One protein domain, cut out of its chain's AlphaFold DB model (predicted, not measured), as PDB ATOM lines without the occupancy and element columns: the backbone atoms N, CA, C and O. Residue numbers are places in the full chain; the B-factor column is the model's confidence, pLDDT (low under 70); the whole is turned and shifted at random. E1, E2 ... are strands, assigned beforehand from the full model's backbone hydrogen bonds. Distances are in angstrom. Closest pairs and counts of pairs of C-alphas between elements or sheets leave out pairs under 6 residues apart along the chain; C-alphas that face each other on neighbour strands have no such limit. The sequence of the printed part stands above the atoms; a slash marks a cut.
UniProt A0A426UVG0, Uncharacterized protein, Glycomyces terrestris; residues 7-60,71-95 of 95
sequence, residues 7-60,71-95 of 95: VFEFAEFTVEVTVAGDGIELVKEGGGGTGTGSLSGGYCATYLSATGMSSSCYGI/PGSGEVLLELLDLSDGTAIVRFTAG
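This is residues 7 to 60 and 71 to 95 of the 95 residues of an uncharacterized protein of Glycomyces terrestris (UniProt A0A426UVG0). Two four-stranded antiparallel sheets lie face to face as a sandwich, one of E1 to E4 and the other of E5 to E8, with their strands running nearly along the same line, which is the long axis of the domain. The chain builds the first sheet strand by strand, then crosses to the second at the tight link from E4 to E5. The printed part has 79 residues, with eight named strands, E1 to E8 in chain order, and no named helix; the class is all strand. The sheets have the orders E1, E2, E3, E4 and E6, E5, E7, E8. The whole is compact, with a radius of gyration of the C-alphas of 11.9 A, and elongated in outline, spanning 34 by 20 by 15 A.

E1, residues 7 to 9, begins at C-alpha 7 at (116.757, 127.780, 109.379). E2, residues 13 to 20, is 22.2 A long, and E3, residues 23 to 30, is 23.2 A long. E4, residues 35 to 40, is 16.8 A long. E5, residues 42 to 49, begins at C-alpha 42 at (99.641, 129.967, 124.207) and is 22.7 A long. E6, residues 53 to 59, is 19.5 A long. E7, residues 75 to 84, is the longest strand, at 27.4 A. E8, residues 87 to 94, is 22.7 A long and ends at C-alpha 94 at (120.421, 136.591, 122.314).

E1 to E4 form a meander, each strand the antiparallel neighbour of the one before. In the hairpin of E1 and E2, N 8 and O 15 are 2.8 A apart, within hydrogen-bond range. Also within range are N 16 and O 27 of the hairpin E2 and E3, at 2.8 A, and N 26 and O 37 of the hairpin E3 and E4, at 2.8 A. In the other sheet, N 56 and O 45 of the hairpin E5 and E6 are 2.8 A apart, N 46 and O 78 of E5 and E7 are 2.8 A apart, and N 79 and O 91 of the hairpin E7 and E8 are 2.9 A apart. This sheet is twisted, its C-alphas lying up to 5.5 A off its best plane. The parts of the sandwich that face each other are 10.0 A apart centre to centre, with the strands of one sheet at 6 degrees to those of the other. Between the sheets, the closest C-alphas of E4 and E6, those of Gly 35 and Met 53, are 6.3 A apart. E1 and E8 are apart.

The two C-alphas farthest apart, those of Gly 32 and Asp 85, are 35.1 A from each other. Residues 61 to 70 are not printed, and C-alphas 60 and 71 are 22.9 A apart across this cut, which falls in the link from E6 to E7. The links that are printed whole are tight. The mean pLDDT of the printed part is 87.1; residues 41, 59 and 60 are under 70.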
ATOM      1  N   VAL A   7     115.530 128.090 108.633       93.75
ATOM      2  CA  VAL A   7     116.757 127.780 109.379       93.75
ATOM      3  C   VAL A   7     117.396 129.059 109.912       93.75
ATOM      4  O   VAL A   7     117.635 130.006 109.162       93.75
ATOM      5  N   PHE A   8     117.699 129.066 111.207       92.19
ATOM      6  CA  PHE A   8     118.452 130.106 111.898       92.19
ATOM      7  C   PHE A   8     119.818 129.559 112.304       92.19
ATOM      8  O   PHE A   8     119.913 128.537 112.985       92.19
ATOM      9  N   GLU A   9     120.878 130.249 111.897       92.88
ATOM     10  CA  GLU A   9     122.254 129.865 112.203       92.88
ATOM     11  C   GLU A   9     122.817 130.744 113.322       92.88
ATOM     12  O   GLU A   9     122.836 131.974 113.225       92.88
ATOM     13  N   PHE A  10     123.309 130.102 114.378       88.81
ATOM     14  CA  PHE A  10     124.058 130.728 115.461       88.81
ATOM     15  C   PHE A  10     125.488 130.180 115.465       88.81
ATOM     16  O   PHE A  10     125.790 129.169 114.834       88.81
ATOM     17  N   ALA A  11     126.390 130.844 116.189       88.69
ATOM     18  CA  ALA A  11     127.815 130.507 116.162       88.69
ATOM     19  C   ALA A  11     128.119 129.039 116.530       88.69
ATOM     20  O   ALA A  11     129.067 128.465 115.999       88.69
ATOM     21  N   GLU A  12     127.329 128.435 117.423       89.62
ATOM     22  CA  GLU A  12     127.592 127.094 117.971       89.62
ATOM     23  C   GLU A  12     126.496 126.056 117.665       89.62
ATOM     24  O   GLU A  12     126.652 124.872 117.990       89.62
ATOM     25  N   PHE A  13     125.378 126.481 117.069       92.75
ATOM     26  CA  PHE A  13     124.234 125.621 116.766       92.75
ATOM     27  C   PHE A  13     123.323 126.236 115.696       92.75
ATOM     28  O   PHE A  13     123.333 127.443 115.466       92.75
ATOM     29  N   THR A  14     122.502 125.405 115.068       93.69
ATOM     30  CA  THR A  14     121.428 125.794 114.153       93.69
ATOM     31  C   THR A  14     120.074 125.455 114.761       93.69
ATOM     32  O   THR A  14     119.959 124.577 115.622       93.69
ATOM     33  N   VAL A  15     119.042 126.176 114.331       94.12
ATOM     34  CA  VAL A  15     117.653 125.944 114.727       94.12
ATOM     35  C   VAL A  15     116.786 125.983 113.482       94.12
ATOM     36  O   VAL A  15     116.698 127.011 112.817       94.12
ATOM     37  N   GLU A  16     116.125 124.878 113.181       94.50
ATOM     38  CA  GLU A  16     115.075 124.811 112.178       94.50
ATOM     39  C   GLU A  16     113.723 125.047 112.846       94.50
ATOM     40  O   GLU A  16     113.420 124.468 113.892       94.50
ATOM     41  N   VAL A  17     112.909 125.897 112.230       93.19
ATOM     42  CA  VAL A  17     111.555 126.223 112.668       93.19
ATOM     43  C   VAL A  17     110.584 125.854 111.562       93.19
ATOM     44  O   VAL A  17     110.650 126.407 110.466       93.19
ATOM     45  N   THR A  18     109.656 124.952 111.858       92.38
ATOM     46  CA  THR A  18     108.609 124.539 110.920       92.38
ATOM     47  C   THR A  18     107.249 124.939 111.460       92.38
ATOM     48  O   THR A  18     106.894 124.576 112.578       92.38
ATOM     49  N   VAL A  19     106.457 125.663 110.667       89.50
ATOM     50  CA  VAL A  19     105.063 125.940 111.035       89.50
ATOM     51  C   VAL A  19     104.240 124.660 110.883       89.50
ATOM     52  O   VAL A  19     104.178 124.063 109.801       89.50
ATOM     53  N   ALA A  20     103.606 124.258 111.981       85.31
ATOM     54  CA  ALA A  20     102.679 123.141 112.076       85.31
ATOM     55  C   ALA A  20     101.242 123.663 112.269       85.31
ATOM     56  O   ALA A  20     101.008 124.860 112.413       85.31
ATOM     57  N   GLY A  21     100.248 122.772 112.213       77.88
ATOM     58  CA  GLY A  21      98.833 123.172 112.176       77.88
ATOM     59  C   GLY A  21      98.350 123.961 113.401       77.88
ATOM     60  O   GLY A  21      97.454 124.788 113.268       77.88
ATOM     61  N   ASP A  22      98.935 123.714 114.568       80.12
ATOM     62  CA  ASP A  22      98.554 124.284 115.865       80.12
ATOM     63  C   ASP A  22      99.734 124.922 116.621       80.12
ATOM     64  O   ASP A  22      99.601 125.293 117.791       80.12
ATOM     65  N   GLY A  23     100.885 125.083 115.960       88.00
ATOM     66  CA  GLY A  23     102.112 125.540 116.599       88.00
ATOM     67  C   GLY A  23     103.296 125.677 115.650       88.00
ATOM     68  O   GLY A  23     103.153 125.749 114.428       88.00
ATOM     69  N   ILE A  24     104.487 125.661 116.236       90.81
ATOM     70  CA  ILE A  24     105.740 125.460 115.509       90.81
ATOM     71  C   ILE A  24     106.492 124.261 116.077       90.81
ATOM     72  O   ILE A  24     106.478 124.016 117.284       90.81
ATOM     73  N   GLU A  25     107.173 123.538 115.202       91.75
ATOM     74  CA  GLU A  25     108.137 122.502 115.552       91.75
ATOM     75  C   GLU A  25     109.551 123.074 115.439       91.75
ATOM     76  O   GLU A  25     109.863 123.812 114.501       91.75
ATOM     77  N   LEU A  26     110.395 122.737 116.409       93.00
ATOM     78  CA  LEU A  26     111.783 123.166 116.500       93.00
ATOM     79  C   LEU A  26     112.698 121.954 116.399       93.00
ATOM     80  O   LEU A  26     112.510 120.980 117.132       93.00
ATOM     81  N   VAL A  27     113.729 122.055 115.568       93.56
ATOM     82  CA  VAL A  27     114.862 121.125 115.560       93.56
ATOM     83  C   VAL A  27     116.129 121.933 115.784       93.56
ATOM     84  O   VAL A  27     116.425 122.847 115.027       93.56
ATOM     85  N   LYS A  28     116.879 121.615 116.835       92.81
ATOM     86  CA  LYS A  28     118.165 122.242 117.138       92.81
ATOM     87  C   LYS A  28     119.285 121.236 116.942       92.81
ATOM     88  O   LYS A  28     119.230 120.146 117.510       92.81
ATOM     89  N   GLU A  29     120.329 121.627 116.222       92.38
ATOM     90  CA  GLU A  29     121.545 120.832 116.031       92.38
ATOM     91  C   GLU A  29     122.780 121.661 116.393       92.38
ATOM     92  O   GLU A  29     122.854 122.841 116.079       92.38
ATOM     93  N   GLY A  30     123.765 121.089 117.088       85.94
ATOM     94  CA  GLY A  30     124.975 121.837 117.448       85.94
ATOM     95  C   GLY A  30     125.880 121.129 118.445       85.94
ATOM     96  O   GLY A  30     125.604 119.997 118.841       85.94
ATOM     97  N   GLY A  31     126.954 121.814 118.854       70.19
ATOM     98  CA  GLY A  31     128.159 121.267 119.506       70.19
ATOM     99  C   GLY A  31     127.995 120.401 120.768       70.19
ATOM    100  O   GLY A  31     128.980 119.822 121.220       70.19
ATOM    101  N   GLY A  32     126.788 120.264 121.325       71.56
ATOM    102  CA  GLY A  32     126.480 119.369 122.446       71.56
ATOM    103  C   GLY A  32     125.312 118.396 122.236       71.56
ATOM    104  O   GLY A  32     124.979 117.678 123.175       71.56
ATOM    105  N   GLY A  33     124.693 118.340 121.049       78.25
ATOM    106  CA  GLY A  33     123.637 117.373 120.722       78.25
ATOM    107  C   GLY A  33     122.448 117.958 119.957       78.25
ATOM    108  O   GLY A  33     122.383 119.162 119.688       78.25
ATOM    109  N   THR A  34     121.502 117.079 119.625       86.00
ATOM    110  CA  THR A  34     120.247 117.419 118.947       86.00
ATOM    111  C   THR A  34     119.099 117.581 119.942       86.00
ATOM    112  O   THR A  34     119.063 116.922 120.983       86.00
ATOM    113  N   GLY A  35     118.155 118.469 119.636       86.25
ATOM    114  CA  GLY A  35     116.953 118.682 120.441       86.25
ATOM    115  C   GLY A  35     115.737 118.949 119.566       86.25
ATOM    116  O   GLY A  35     115.848 119.629 118.552       86.25
ATOM    117  N   THR A  36     114.579 118.428 119.968       89.69
ATOM    118  CA  THR A  36     113.296 118.669 119.289       89.69
ATOM    119  C   THR A  36     112.278 119.263 120.252       89.69
ATOM    120  O   THR A  36     112.180 118.808 121.393       89.69
ATOM    121  N   GLY A  37     111.538 120.275 119.813       86.00
ATOM    122  CA  GLY A  37     110.548 120.978 120.627       86.00
ATOM    123  C   GLY A  37     109.294 121.303 119.827       86.00
ATOM    124  O   GLY A  37     109.331 121.350 118.603       86.00
ATOM    125  N   SER A  38     108.183 121.527 120.520       87.75
ATOM    126  CA  SER A  38     106.945 122.028 119.923       87.75
ATOM    127  C   SER A  38     106.395 123.144 120.800       87.75
ATOM    128  O   SER A  38     106.429 123.034 122.029       87.75
ATOM    129  N   LEU A  39     105.945 124.224 120.167       85.81
ATOM    130  CA  LEU A  39     105.343 125.376 120.830       85.81
ATOM    131  C   LEU A  39     103.946 125.584 120.251       85.81
ATOM    132  O   LEU A  39     103.803 125.918 119.076       85.81
ATOM    133  N   SER A  40     102.923 125.368 121.075       79.69
ATOM    134  CA  SER A  40     101.510 125.405 120.678       79.69
ATOM    135  C   SER A  40     100.629 125.926 121.816       79.69
ATOM    136  O   SER A  40     100.912 125.655 122.984       79.69
ATOM    137  N   GLY A  41      99.506 126.572 121.483       65.12
ATOM    138  CA  GLY A  41      98.392 126.772 122.425       65.12
ATOM    139  C   GLY A  41      98.563 127.857 123.499       65.12
ATOM    140  O   GLY A  41      97.885 127.793 124.526       65.12
ATOM    141  N   GLY A  42      99.432 128.849 123.284       74.81
ATOM    142  CA  GLY A  42      99.641 129.967 124.207       74.81
ATOM    143  C   GLY A  42     101.004 130.634 124.026       74.81
ATOM    144  O   GLY A  42     101.575 130.596 122.938       74.81
ATOM    145  N   TYR A  43     101.524 131.228 125.102       78.75
ATOM    146  CA  TYR A  43     102.877 131.785 125.138       78.75
ATOM    147  C   TYR A  43     103.877 130.700 125.540       78.75
ATOM    148  O   TYR A  43     103.768 130.113 126.620       78.75
ATOM    149  N   CYS A  44     104.873 130.454 124.693       84.75
ATOM    150  CA  CYS A  44     105.990 129.579 125.020       84.75
ATOM    151  C   CYS A  44     107.315 130.331 124.925       84.75
ATOM    152  O   CYS A  44     107.564 131.025 123.939       84.75
ATOM    153  N   ALA A  45     108.167 130.115 125.923       88.88
ATOM    154  CA  ALA A  45     109.540 130.588 125.978       88.88
ATOM    155  C   ALA A  45     110.490 129.386 125.926       88.88
ATOM    156  O   ALA A  45     110.428 128.495 126.779       88.88
ATOM    157  N   THR A  46     111.370 129.360 124.931       92.19
ATOM    158  CA  THR A  46     112.366 128.304 124.742       92.19
ATOM    159  C   THR A  46     113.768 128.889 124.800       92.19
ATOM    160  O   THR A  46     114.127 129.714 123.972       92.19
ATOM    161  N   TYR A  47     114.576 128.428 125.749       93.06
ATOM    162  CA  TYR A  47     115.991 128.768 125.857       93.06
ATOM    163  C   TYR A  47     116.814 127.729 125.103       93.06
ATOM    164  O   TYR A  47     116.710 126.524 125.356       93.06
ATOM    165  N   LEU A  48     117.615 128.208 124.164       93.12
ATOM    166  CA  LEU A  48     118.440 127.430 123.253       93.12
ATOM    167  C   LEU A  48     119.902 127.746 123.541       93.12
ATOM    168  O   LEU A  48     120.285 128.909 123.584       93.12
ATOM    169  N   SER A  49     120.729 126.724 123.699       92.00
ATOM    170  CA  SER A  49     122.176 126.876 123.854       92.00
ATOM    171  C   SER A  49     122.905 125.828 123.025       92.00
ATOM    172  O   SER A  49     122.305 124.865 122.538       92.00
ATOM    173  N   ALA A  50     124.227 125.953 122.903       88.81
ATOM    174  CA  ALA A  50     125.052 124.956 122.221       88.81
ATOM    175  C   ALA A  50     124.850 123.534 122.773       88.81
ATOM    176  O   ALA A  50     124.886 122.559 122.015       88.81
ATOM    177  N   THR A  51     124.551 123.403 124.068       88.12
ATOM    178  CA  THR A  51     124.469 122.117 124.773       88.12
ATOM    179  C   THR A  51     123.052 121.637 125.050       88.12
ATOM    180  O   THR A  51     122.871 120.450 125.309       88.12
ATOM    181  N   GLY A  52     122.037 122.500 124.967       89.19
ATOM    182  CA  GLY A  52     120.691 122.099 125.356       89.19
ATOM    183  C   GLY A  52     119.575 122.971 124.809       89.19
ATOM    184  O   GLY A  52     119.796 123.976 124.138       89.19
ATOM    185  N   MET A  53     118.360 122.525 125.100       90.75
ATOM    186  CA  MET A  53     117.124 123.243 124.844       90.75
ATOM    187  C   MET A  53     116.185 123.011 126.025       90.75
ATOM    188  O   MET A  53     115.988 121.870 126.445       90.75
ATOM    189  N   SER A  54     115.613 124.090 126.545       89.75
ATOM    190  CA  SER A  54     114.629 124.065 127.622       89.75
ATOM    191  C   SER A  54     113.427 124.903 127.220       89.75
ATOM    192  O   SER A  54     113.590 126.060 126.844       89.75
ATOM    193  N   SER A  55     112.227 124.335 127.304       87.81
ATOM    194  CA  SER A  55     110.987 125.019 126.934       87.81
ATOM    195  C   SER A  55     110.054 125.127 128.129       87.81
ATOM    196  O   SER A  55     109.828 124.151 128.843       87.81
ATOM    197  N   SER A  56     109.469 126.308 128.301       84.81
ATOM    198  CA  SER A  56     108.384 126.577 129.239       84.81
ATOM    199  C   SER A  56     107.198 127.130 128.459       84.81
ATOM    200  O   SER A  56     107.255 128.240 127.936       84.81
ATOM    201  N   CYS A  57     106.134 126.338 128.363       81.12
ATOM    202  CA  CYS A  57     104.892 126.738 127.714       81.12
ATOM    203  C   CYS A  57     103.818 127.018 128.755       81.12
ATOM    204  O   CYS A  57     103.549 126.194 129.634       81.12
ATOM    205  N   TYR A  58     103.178 128.166 128.611       75.00
ATOM    206  CA  TYR A  58     102.013 128.561 129.374       75.00
ATOM    207  C   TYR A  58     100.804 128.459 128.442       75.00
ATOM    208  O   TYR A  58     100.870 128.872 127.284       75.00
ATOM    209  N   GLY A  59      99.703 127.880 128.932       69.75
ATOM    210  CA  GLY A  59      98.445 127.872 128.179       69.75
ATOM    211  C   GLY A  59      97.957 129.295 127.889       69.75
ATOM    212  O   GLY A  59      98.524 130.262 128.398       69.75
ATOM    213  N   ILE A  60      96.893 129.425 127.094       69.44
ATOM    214  CA  ILE A  60      96.263 130.722 126.807       69.44
ATOM    215  C   ILE A  60      95.982 131.453 128.127       69.44
ATOM    216  O   ILE A  60      95.139 131.036 128.922       69.44
ATOM    217  N   PRO A  71     117.840 135.611 128.385       93.75
ATOM    218  CA  PRO A  71     118.768 134.510 128.159       93.75
ATOM    219  C   PRO A  71     120.140 134.827 128.764       93.75
ATOM    220  O   PRO A  71     120.581 135.982 128.767       93.75
ATOM    221  N   GLY A  72     120.819 133.802 129.278       92.25
ATOM    222  CA  GLY A  72     122.204 133.921 129.715       92.25
ATOM    223  C   GLY A  72     123.175 134.064 128.538       92.25
ATOM    224  O   GLY A  72     122.823 133.859 127.379       92.25
ATOM    225  N   SER A  73     124.437 134.372 128.846       91.31
ATOM    226  CA  SER A  73     125.508 134.439 127.842       91.31
ATOM    227  C   SER A  73     125.598 133.133 127.050       91.31
ATOM    228  O   SER A  73     125.835 132.073 127.633       91.31
ATOM    229  N   GLY A  74     125.498 133.220 125.722       89.94
ATOM    230  CA  GLY A  74     125.543 132.045 124.838       89.94
ATOM    231  C   GLY A  74     124.224 131.271 124.752       89.94
ATOM    232  O   GLY A  74     124.178 130.194 124.151       89.94
ATOM    233  N   GLU A  75     123.152 131.817 125.326       93.00
ATOM    234  CA  GLU A  75     121.793 131.333 125.148       93.00
ATOM    235  C   GLU A  75     121.002 132.253 124.213       93.00
ATOM    236  O   GLU A  75     121.258 133.452 124.079       93.00
ATOM    237  N   VAL A  76     120.001 131.670 123.566       94.00
ATOM    238  CA  VAL A  76     119.017 132.371 122.753       94.00
ATOM    239  C   VAL A  76     117.639 132.015 123.280       94.00
ATOM    240  O   VAL A  76     117.266 130.846 123.326       94.00
ATOM    241  N   LEU A  77     116.874 133.026 123.663       93.81
ATOM    242  CA  LEU A  77     115.465 132.892 123.992       93.81
ATOM    243  C   LEU A  77     114.639 133.004 122.706       93.81
ATOM    244  O   LEU A  77     114.717 134.015 122.008       93.81
ATOM    245  N   LEU A  78     113.832 131.987 122.421       93.19
ATOM    246  CA  LEU A  78     112.811 131.960 121.382       93.19
ATOM    247  C   LEU A  78     111.431 132.083 122.033       93.19
ATOM    248  O   LEU A  78     111.052 131.252 122.857       93.19
ATOM    249  N   GLU A  79     110.668 133.092 121.630       90.50
ATOM    250  CA  GLU A  79     109.282 133.298 122.054       90.50
ATOM    251  C   GLU A  79     108.334 133.157 120.860       90.50
ATOM    252  O   GLU A  79     108.526 133.832 119.844       90.50
ATOM    253  N   LEU A  80     107.295 132.324 120.981       87.56
ATOM    254  CA  LEU A  80     106.162 132.330 120.047       87.56
ATOM    255  C   LEU A  80     105.154 133.386 120.515       87.56
ATOM    256  O   LEU A  80     104.542 133.236 121.571       87.56
ATOM    257  N   LEU A  81     105.018 134.465 119.744       82.94
ATOM    258  CA  LEU A  81     104.199 135.627 120.095       82.94
ATOM    259  C   LEU A  81     102.787 135.555 119.518       82.94
ATOM    260  O   LEU A  81     101.843 136.002 120.160       82.94
ATOM    261  N   ASP A  82     102.654 135.026 118.302       83.31
ATOM    262  CA  ASP A  82     101.366 134.859 117.633       83.31
ATOM    263  C   ASP A  82     101.410 133.676 116.664       83.31
ATOM    264  O   ASP A  82     102.457 133.371 116.085       83.31
ATOM    265  N   LEU A  83     100.257 133.038 116.477       83.75
ATOM    266  CA  LEU A  83     100.037 132.015 115.463       83.75
ATOM    267  C   LEU A  83      98.645 132.210 114.864       83.75
ATOM    268  O   LEU A  83      97.632 131.908 115.498       83.75
ATOM    269  N   SER A  84      98.596 132.678 113.624       83.25
ATOM    270  CA  SER A  84      97.348 132.967 112.925       83.25
ATOM    271  C   SER A  84      97.472 132.643 111.438       83.25
ATOM    272  O   SER A  84      98.498 132.897 110.812       83.25
ATOM    273  N   ASP A  85      96.439 132.008 110.872       82.56
ATOM    274  CA  ASP A  85      96.324 131.707 109.434       82.56
ATOM    275  C   ASP A  85      97.578 131.061 108.797       82.56
ATOM    276  O   ASP A  85      97.969 131.378 107.674       82.56
ATOM    277  N   GLY A  86      98.229 130.139 109.519       79.56
ATOM    278  CA  GLY A  86      99.442 129.454 109.050       79.56
ATOM    279  C   GLY A  86     100.712 130.315 109.073       79.56
ATOM    280  O   GLY A  86     101.721 129.930 108.488       79.56
ATOM    281  N   THR A  87     100.672 131.463 109.747       84.69
ATOM    282  CA  THR A  87     101.812 132.347 110.001       84.69
ATOM    283  C   THR A  87     102.141 132.336 111.489       84.69
ATOM    284  O   THR A  87     101.253 132.499 112.321       84.69
ATOM    285  N   ALA A  88     103.421 132.168 111.825       86.81
ATOM    286  CA  ALA A  88     103.923 132.266 113.192       86.81
ATOM    287  C   ALA A  88     104.797 133.518 113.348       86.81
ATOM    288  O   ALA A  88     105.702 133.748 112.543       86.81
ATOM    289  N   ILE A  89     104.557 134.307 114.397       87.19
ATOM    290  CA  ILE A  89     105.433 135.412 114.794       87.19
ATOM    291  C   ILE A  89     106.306 134.921 115.939       87.19
ATOM    292  O   ILE A  89     105.826 134.708 117.051       87.19
ATOM    293  N   VAL A  90     107.598 134.773 115.664       88.69
ATOM    294  CA  VAL A  90     108.597 134.373 116.656       88.69
ATOM    295  C   VAL A  90     109.580 135.505 116.919       88.69
ATOM    296  O   VAL A  90     109.951 136.249 116.009       88.69
ATOM    297  N   ARG A  91     110.026 135.632 118.168       90.19
ATOM    298  CA  ARG A  91     111.116 136.529 118.559       90.19
ATOM    299  C   ARG A  91     112.295 135.710 119.050       90.19
ATOM    300  O   ARG A  91     112.120 134.845 119.897       90.19
ATOM    301  N   PHE A  92     113.482 136.044 118.556       92.12
ATOM    302  CA  PHE A  92     114.747 135.543 119.080       92.12
ATOM    303  C   PHE A  92     115.478 136.671 119.806       92.12
ATOM    304  O   PHE A  92     115.705 137.736 119.229       92.12
ATOM    305  N   THR A  93     115.863 136.425 121.052       93.38
ATOM    306  CA  THR A  93     116.676 137.328 121.873       93.38
ATOM    307  C   THR A  93     117.959 136.594 122.238       93.38
ATOM    308  O   THR A  93     117.885 135.487 122.754       93.38
ATOM    309  N   ALA A  94     119.125 137.174 121.957       91.38
ATOM    310  CA  ALA A  94     120.421 136.591 122.314       91.38
ATOM    311  C   ALA A  94     120.971 137.239 123.595       91.38
ATOM    312  O   ALA A  94     120.806 138.450 123.775       91.38
ATOM    313  N   GLY A  95     121.597 136.429 124.452       88.94
ATOM    314  CA  GLY A  95     122.255 136.851 125.696       88.94
ATOM    315  C   GLY A  95     123.772 136.943 125.610       88.94
ATOM    316  O   GLY A  95     124.380 136.285 124.731       88.94
TER     317      GLY A  95